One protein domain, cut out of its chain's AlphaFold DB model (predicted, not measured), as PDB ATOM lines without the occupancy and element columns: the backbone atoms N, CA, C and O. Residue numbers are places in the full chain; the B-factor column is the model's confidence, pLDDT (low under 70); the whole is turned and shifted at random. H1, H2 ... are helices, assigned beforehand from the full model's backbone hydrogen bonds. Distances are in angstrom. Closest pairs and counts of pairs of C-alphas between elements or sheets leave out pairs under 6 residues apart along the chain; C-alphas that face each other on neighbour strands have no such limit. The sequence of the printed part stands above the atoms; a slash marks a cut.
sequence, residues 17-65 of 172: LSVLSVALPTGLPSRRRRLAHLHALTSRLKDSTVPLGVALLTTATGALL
ATOM      1  N   LEU A  17      33.553 -21.215   4.920       64.81
ATOM      2  CA  LEU A  17      33.292 -21.982   3.716       64.81
ATOM      3  C   LEU A  17      34.512 -21.933   2.790       64.81
ATOM      4  O   LEU A  17      34.994 -20.866   2.417       64.81
ATOM      5  N   SER A  18      34.986 -23.105   2.378       66.12
ATOM      6  CA  SER A  18      35.970 -23.236   1.306       66.12
ATOM      7  C   SER A  18      35.374 -24.075   0.186       66.12
ATOM      8  O   SER A  18      34.815 -25.145   0.434       66.12
ATOM      9  N   VAL A  19      35.489 -23.583  -1.047       74.94
ATOM     10  CA  VAL A  19      34.991 -24.260  -2.247       74.94
ATOM     11  C   VAL A  19      36.177 -24.719  -3.078       74.94
ATOM     12  O   VAL A  19      37.056 -23.928  -3.414       74.94
ATOM     13  N   LEU A  20      36.181 -26.001  -3.432       81.38
ATOM     14  CA  LEU A  20      37.151 -26.594  -4.344       81.38
ATOM     15  C   LEU A  20      36.402 -27.179  -5.537       81.38
ATOM     16  O   LEU A  20      35.468 -27.958  -5.360       81.38
ATOM     17  N   SER A  21      36.834 -26.824  -6.746       82.75
ATOM     18  CA  SER A  21      36.333 -27.439  -7.973       82.75
ATOM     19  C   SER A  21      37.272 -28.561  -8.400       82.75
ATOM     20  O   SER A  21      38.483 -28.357  -8.513       82.75
ATOM     21  N   VAL A  22      36.719 -29.757  -8.602       86.88
ATOM     22  CA  VAL A  22      37.468 -30.956  -8.985       86.88
ATOM     23  C   VAL A  22      36.750 -31.693 -10.107       86.88
ATOM     24  O   VAL A  22      35.533 -31.862 -10.074       86.88
ATOM     25  N   ALA A  23      37.511 -32.182 -11.085       89.31
ATOM     26  CA  ALA A  23      36.992 -33.117 -12.074       89.31
ATOM     27  C   ALA A  23      36.882 -34.511 -11.438       89.31
ATOM     28  O   ALA A  23      37.876 -35.061 -10.954       89.31
ATOM     29  N   LEU A  24      35.678 -35.087 -11.422       89.06
ATOM     30  CA  LEU A  24      35.475 -36.434 -10.893       89.06
ATOM     31  C   LEU A  24      36.152 -37.469 -11.810       89.06
ATOM     32  O   LEU A  24      35.922 -37.448 -13.020       89.06
ATOM     33  N   PRO A  25      36.947 -38.414 -11.271       90.12
ATOM     34  CA  PRO A  25      37.690 -39.388 -12.072       90.12
ATOM     35  C   PRO A  25      36.808 -40.564 -12.529       90.12
ATOM     36  O   PRO A  25      37.136 -41.731 -12.303       90.12
ATOM     37  N   THR A  26      35.672 -40.278 -13.165       87.94
ATOM     38  CA  THR A  26      34.695 -41.290 -13.607       87.94
ATOM     39  C   THR A  26      35.245 -42.215 -14.696       87.94
ATOM     40  O   THR A  26      34.826 -43.364 -14.778       87.94
ATOM     41  N   GLY A  27      36.246 -41.771 -15.468       89.88
ATOM     42  CA  GLY A  27      36.906 -42.574 -16.506       89.88
ATOM     43  C   GLY A  27      37.925 -43.610 -16.006       89.88
ATOM     44  O   GLY A  27      38.411 -44.415 -16.798       89.88
ATOM     45  N   LEU A  28      38.281 -43.621 -14.714       90.69
ATOM     46  CA  LEU A  28      39.226 -44.608 -14.176       90.69
ATOM     47  C   LEU A  28      38.482 -45.882 -13.726       90.69
ATOM     48  O   LEU A  28      37.617 -45.798 -12.848       90.69
ATOM     49  N   PRO A  29      38.843 -47.083 -14.228       87.38
ATOM     50  CA  PRO A  29      38.095 -48.310 -13.934       87.38
ATOM     51  C   PRO A  29      38.312 -48.828 -12.503       87.38
ATOM     52  O   PRO A  29      37.412 -49.405 -11.897       87.38
ATOM     53  N   SER A  30      39.499 -48.607 -11.930       92.62
ATOM     54  CA  SER A  30      39.852 -49.104 -10.595       92.62
ATOM     55  C   SER A  30      39.403 -48.149  -9.487       92.62
ATOM     56  O   SER A  30      39.822 -46.990  -9.453       92.62
ATOM     57  N   ARG A  31      38.640 -48.669  -8.515       93.00
ATOM     58  CA  ARG A  31      38.208 -47.947  -7.302       93.00
ATOM     59  C   ARG A  31      39.379 -47.368  -6.512       93.00
ATOM     60  O   ARG A  31      39.352 -46.184  -6.182       93.00
ATOM     61  N   ARG A  32      40.430 -48.168  -6.274       92.06
ATOM     62  CA  ARG A  32      41.657 -47.721  -5.585       92.06
ATOM     63  C   ARG A  32      42.311 -46.559  -6.332       92.06
ATOM     64  O   ARG A  32      42.671 -45.568  -5.708       92.06
ATOM     65  N   ARG A  33      42.402 -46.639  -7.668       92.50
ATOM     66  CA  ARG A  33      42.955 -45.549  -8.491       92.50
ATOM     67  C   ARG A  33      42.083 -44.294  -8.455       92.50
ATOM     68  O   ARG A  33      42.636 -43.212  -8.303       92.50
ATOM     69  N   ARG A  34      40.751 -44.426  -8.531       94.38
ATOM     70  CA  ARG A  34      39.815 -43.294  -8.382       94.38
ATOM     71  C   ARG A  34      40.016 -42.571  -7.054       94.38
ATOM     72  O   ARG A  34      40.186 -41.356  -7.051       94.38
ATOM     73  N   LEU A  35      40.049 -43.322  -5.952       92.06
ATOM     74  CA  LEU A  35      40.213 -42.761  -4.612       92.06
ATOM     75  C   LEU A  35      41.583 -42.097  -4.438       92.06
ATOM     76  O   LEU A  35      41.650 -40.961  -3.983       92.06
ATOM     77  N   ALA A  36      42.662 -42.771  -4.844       91.69
ATOM     78  CA  ALA A  36      44.015 -42.225  -4.755       91.69
ATOM     79  C   ALA A  36      44.184 -40.957  -5.607       91.69
ATOM     80  O   ALA A  36      44.794 -39.990  -5.158       91.69
ATOM     81  N   HIS A  37      43.609 -40.936  -6.813       93.06
ATOM     82  CA  HIS A  37      43.638 -39.768  -7.687       93.06
ATOM     83  C   HIS A  37      42.861 -38.592  -7.086       93.06
ATOM     84  O   HIS A  37      43.400 -37.492  -6.988       93.06
ATOM     85  N   LEU A  38      41.628 -38.826  -6.622       92.06
ATOM     86  CA  LEU A  38      40.814 -37.792  -5.980       92.06
ATOM     87  C   LEU A  38      41.483 -37.264  -4.700       92.06
ATOM     88  O   LEU A  38      41.497 -36.057  -4.459       92.06
ATOM     89  N   HIS A  39      42.085 -38.151  -3.903       90.69
ATOM     90  CA  HIS A  39      42.863 -37.770  -2.728       90.69
ATOM     91  C   HIS A  39      44.054 -36.887  -3.114       90.69
ATOM     92  O   HIS A  39      44.183 -35.790  -2.590       90.69
ATOM     93  N   ALA A  40      44.875 -37.301  -4.084       90.31
ATOM     94  CA  ALA A  40      46.018 -36.510  -4.536       90.31
ATOM     95  C   ALA A  40      45.604 -35.130  -5.079       90.31
ATOM     96  O   ALA A  40      46.244 -34.130  -4.755       90.31
ATOM     97  N   LEU A  41      44.527 -35.061  -5.872       88.56
ATOM     98  CA  LEU A  41      43.988 -33.798  -6.382       88.56
ATOM     99  C   LEU A  41      43.526 -32.879  -5.248       88.56
ATOM    100  O   LEU A  41      43.920 -31.717  -5.191       88.56
ATOM    101  N   THR A  42      42.710 -33.400  -4.330       87.06
ATOM    102  CA  THR A  42      42.168 -32.595  -3.228       87.06
ATOM    103  C   THR A  42      43.240 -32.185  -2.224       87.06
ATOM    104  O   THR A  42      43.185 -31.056  -1.750       87.06
ATOM    105  N   SER A  43      44.232 -33.030  -1.933       87.00
ATOM    106  CA  SER A  43      45.371 -32.673  -1.077       87.00
ATOM    107  C   SER A  43      46.199 -31.548  -1.698       87.00
ATOM    108  O   SER A  43      46.392 -30.521  -1.063       87.00
ATOM    109  N   ARG A  44      46.559 -31.655  -2.987       86.38
ATOM    110  CA  ARG A  44      47.284 -30.582  -3.696       86.38
ATOM    111  C   ARG A  44      46.532 -29.253  -3.692       86.38
ATOM    112  O   ARG A  44      47.142 -28.205  -3.513       86.38
ATOM    113  N   LEU A  45      45.215 -29.286  -3.901       83.06
ATOM    114  CA  LEU A  45      44.392 -28.076  -3.867       83.06
ATOM    115  C   LEU A  45      44.315 -27.471  -2.463       83.06
ATOM    116  O   LEU A  45      44.338 -26.251  -2.335       83.06
ATOM    117  N   LYS A  46      44.258 -28.303  -1.419       78.44
ATOM    118  CA  LYS A  46      44.248 -27.845  -0.024       78.44
ATOM    119  C   LYS A  46      45.582 -27.245   0.415       78.44
ATOM    120  O   LYS A  46      45.564 -26.259   1.141       78.44
ATOM    121  N   ASP A  47      46.692 -27.813  -0.046       80.62
ATOM    122  CA  ASP A  47      48.045 -27.334   0.266       80.62
ATOM    123  C   ASP A  47      48.426 -26.084  -0.545       80.62
ATOM    124  O   ASP A  47      49.410 -25.408  -0.250       80.62
ATOM    125  N   SER A  48      47.651 -25.760  -1.584       80.12
ATOM    126  CA  SER A  48      47.829 -24.540  -2.369       80.12
ATOM    127  C   SER A  48      47.259 -23.308  -1.657       80.12
ATOM    128  O   SER A  48      46.485 -23.408  -0.710       80.12
ATOM    129  N   THR A  49      47.556 -22.115  -2.168       75.44
ATOM    130  CA  THR A  49      46.968 -20.853  -1.681       75.44
ATOM    131  C   THR A  49      45.511 -20.648  -2.122       75.44
ATOM    132  O   THR A  49      44.884 -19.667  -1.724       75.44
ATOM    133  N   VAL A  50      44.953 -21.554  -2.937       76.50
ATOM    134  CA  VAL A  50      43.585 -21.453  -3.476       76.50
ATOM    135  C   VAL A  50      42.521 -21.358  -2.374       76.50
ATOM    136  O   VAL A  50      41.701 -20.447  -2.462       76.50
ATOM    137  N   PRO A  51      42.511 -22.197  -1.317       72.38
ATOM    138  CA  PRO A  51      41.491 -22.121  -0.275       72.38
ATOM    139  C   PRO A  51      41.527 -20.794   0.484       72.38
ATOM    140  O   PRO A  51      40.474 -20.247   0.799       72.38
ATOM    141  N   LEU A  52      42.730 -20.258   0.729       75.19
ATOM    142  CA  LEU A  52      42.920 -18.953   1.361       75.19
ATOM    143  C   LEU A  52      42.421 -17.825   0.451       75.19
ATOM    144  O   LEU A  52      41.695 -16.949   0.908       75.19
ATOM    145  N   GLY A  53      42.775 -17.861  -0.837       77.12
ATOM    146  CA  GLY A  53      42.321 -16.872  -1.815       77.12
ATOM    147  C   GLY A  53      40.801 -16.870  -1.983       77.12
ATOM    148  O   GLY A  53      40.192 -15.803  -2.005       77.12
ATOM    149  N   VAL A  54      40.182 -18.055  -2.031       76.12
ATOM    150  CA  VAL A  54      38.720 -18.205  -2.064       76.12
ATOM    151  C   VAL A  54      38.099 -17.661  -0.782       76.12
ATOM    152  O   VAL A  54      37.184 -16.854  -0.876       76.12
ATOM    153  N   ALA A  55      38.621 -18.020   0.395       73.62
ATOM    154  CA  ALA A  55      38.101 -17.522   1.669       73.62
ATOM    155  C   ALA A  55      38.165 -15.987   1.753       73.62
ATOM    156  O   ALA A  55      37.152 -15.352   2.022       73.62
ATOM    157  N   LEU A  56      39.317 -15.382   1.437       77.00
ATOM    158  CA  LEU A  56      39.486 -13.925   1.436       77.00
ATOM    159  C   LEU A  56      38.541 -13.238   0.448       77.00
ATOM    160  O   LEU A  56      37.924 -12.229   0.789       77.00
ATOM    161  N   LEU A  57      38.403 -13.787  -0.762       77.25
ATOM    162  CA  LEU A  57      37.485 -13.254  -1.762       77.25
ATOM    163  C   LEU A  57      36.032 -13.367  -1.291       77.25
ATOM    164  O   LEU A  57      35.281 -12.405  -1.430       77.25
ATOM    165  N   THR A  58      35.630 -14.499  -0.712       73.00
ATOM    166  CA  THR A  58      34.278 -14.710  -0.178       73.00
ATOM    167  C   THR A  58      33.982 -13.768   0.988       73.00
ATOM    168  O   THR A  58      32.932 -13.132   0.982       73.00
ATOM    169  N   THR A  59      34.907 -13.586   1.936       76.00
ATOM    170  CA  THR A  59      34.739 -12.635   3.049       76.00
ATOM    171  C   THR A  59      34.652 -11.193   2.546       76.00
ATOM    172  O   THR A  59      33.728 -10.467   2.913       76.00
ATOM    173  N   ALA A  60      35.568 -10.779   1.664       77.94
ATOM    174  CA  ALA A  60      35.572  -9.426   1.109       77.94
ATOM    175  C   ALA A  60      34.300  -9.144   0.303       77.94
ATOM    176  O   ALA A  60      33.699  -8.078   0.426       77.94
ATOM    177  N   THR A  61      33.862 -10.112  -0.504       75.12
ATOM    178  CA  THR A  61      32.662  -9.940  -1.319       75.12
ATOM    179  C   THR A  61      31.391  -9.975  -0.480       75.12
ATOM    180  O   THR A  61      30.537  -9.116  -0.671       75.12
ATOM    181  N   GLY A  62      31.287 -10.876   0.499       73.94
ATOM    182  CA  GLY A  62      30.154 -10.945   1.425       73.94
ATOM    183  C   GLY A  62      29.950  -9.671   2.250       73.94
ATOM    184  O   GLY A  62      28.811  -9.316   2.538       73.94
ATOM    185  N   ALA A  63      31.030  -8.956   2.581       75.94
ATOM    186  CA  ALA A  63      30.963  -7.699   3.325       75.94
ATOM    187  C   ALA A  63      30.633  -6.469   2.454       75.94
ATOM    188  O   ALA A  63      30.055  -5.507   2.955       75.94
ATOM    189  N   LEU A  64      31.023  -6.474   1.173       77.50
ATOM    190  CA  LEU A  64      31.030  -5.268   0.330       77.50
ATOM    191  C   LEU A  64      30.015  -5.288  -0.820       77.50
ATOM    192  O   LEU A  64      29.670  -4.224  -1.339       77.50
ATOM    193  N   LEU A  65      29.557  -6.460  -1.269       81.75
ATOM    194  CA  LEU A  65      28.727  -6.563  -2.469       81.75
ATOM    195  C   LEU A  65      27.227  -6.575  -2.142       81.75
ATOM    196  O   LEU A  65      26.786  -7.289  -1.241       81.75
TER     197      LEU A  65
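AT A GLANCE: This is residues 17 to 65 of the 172 residues of the protein "WS_DGAT_C domain-containing protein" of Nannochloropsis salina CCMP1776 (UniProt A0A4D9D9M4). Two helices, H1 and H2, meet near their ends as a wide open V; an unnamed stretch, residues 17 to 30, runs along part of the V's open side, from the side of H2 to the far end of H1, where the chain folds back into H1, and residues 60 to 65, of which 60 to 64 belong to H2, stick out. The printed part has 49 residues with two named helices, H1 then H2, and no named strand: all helix. It is only just loose, close to extended, with a radius of gyration of the C-alphas of 14.4 A and spans of 46 by 18 by 11 A.

IN THESE COORDINATES: Residues 17 to 30 hold no named element. H1, residues 31 to 47, begins at C-alpha 31 (38.208, -47.947, -7.302) and is 24.1 A long. H2, residues 50 to 64, is 20.8 A long and ends at C-alpha 64 (31.030, -5.268, 0.330).

HOW THE PARTS SIT: H1 and H2 are close but not clearly touching; their closest C-alphas, those of Leu 45 and Pro 51, are 7.5 A apart. They run the same way at a steep tilt of 57 degrees. In H1 and H2 every O i to N i+4 pair is within hydrogen-bond range.

THE WHOLE: The C-alphas of Ser 30 and Leu 64, the two farthest apart, are 46.0 A apart. The link from H1 to H2 is tight, and the printed part has no cut. Residues 17 to 18 have pLDDT under 70.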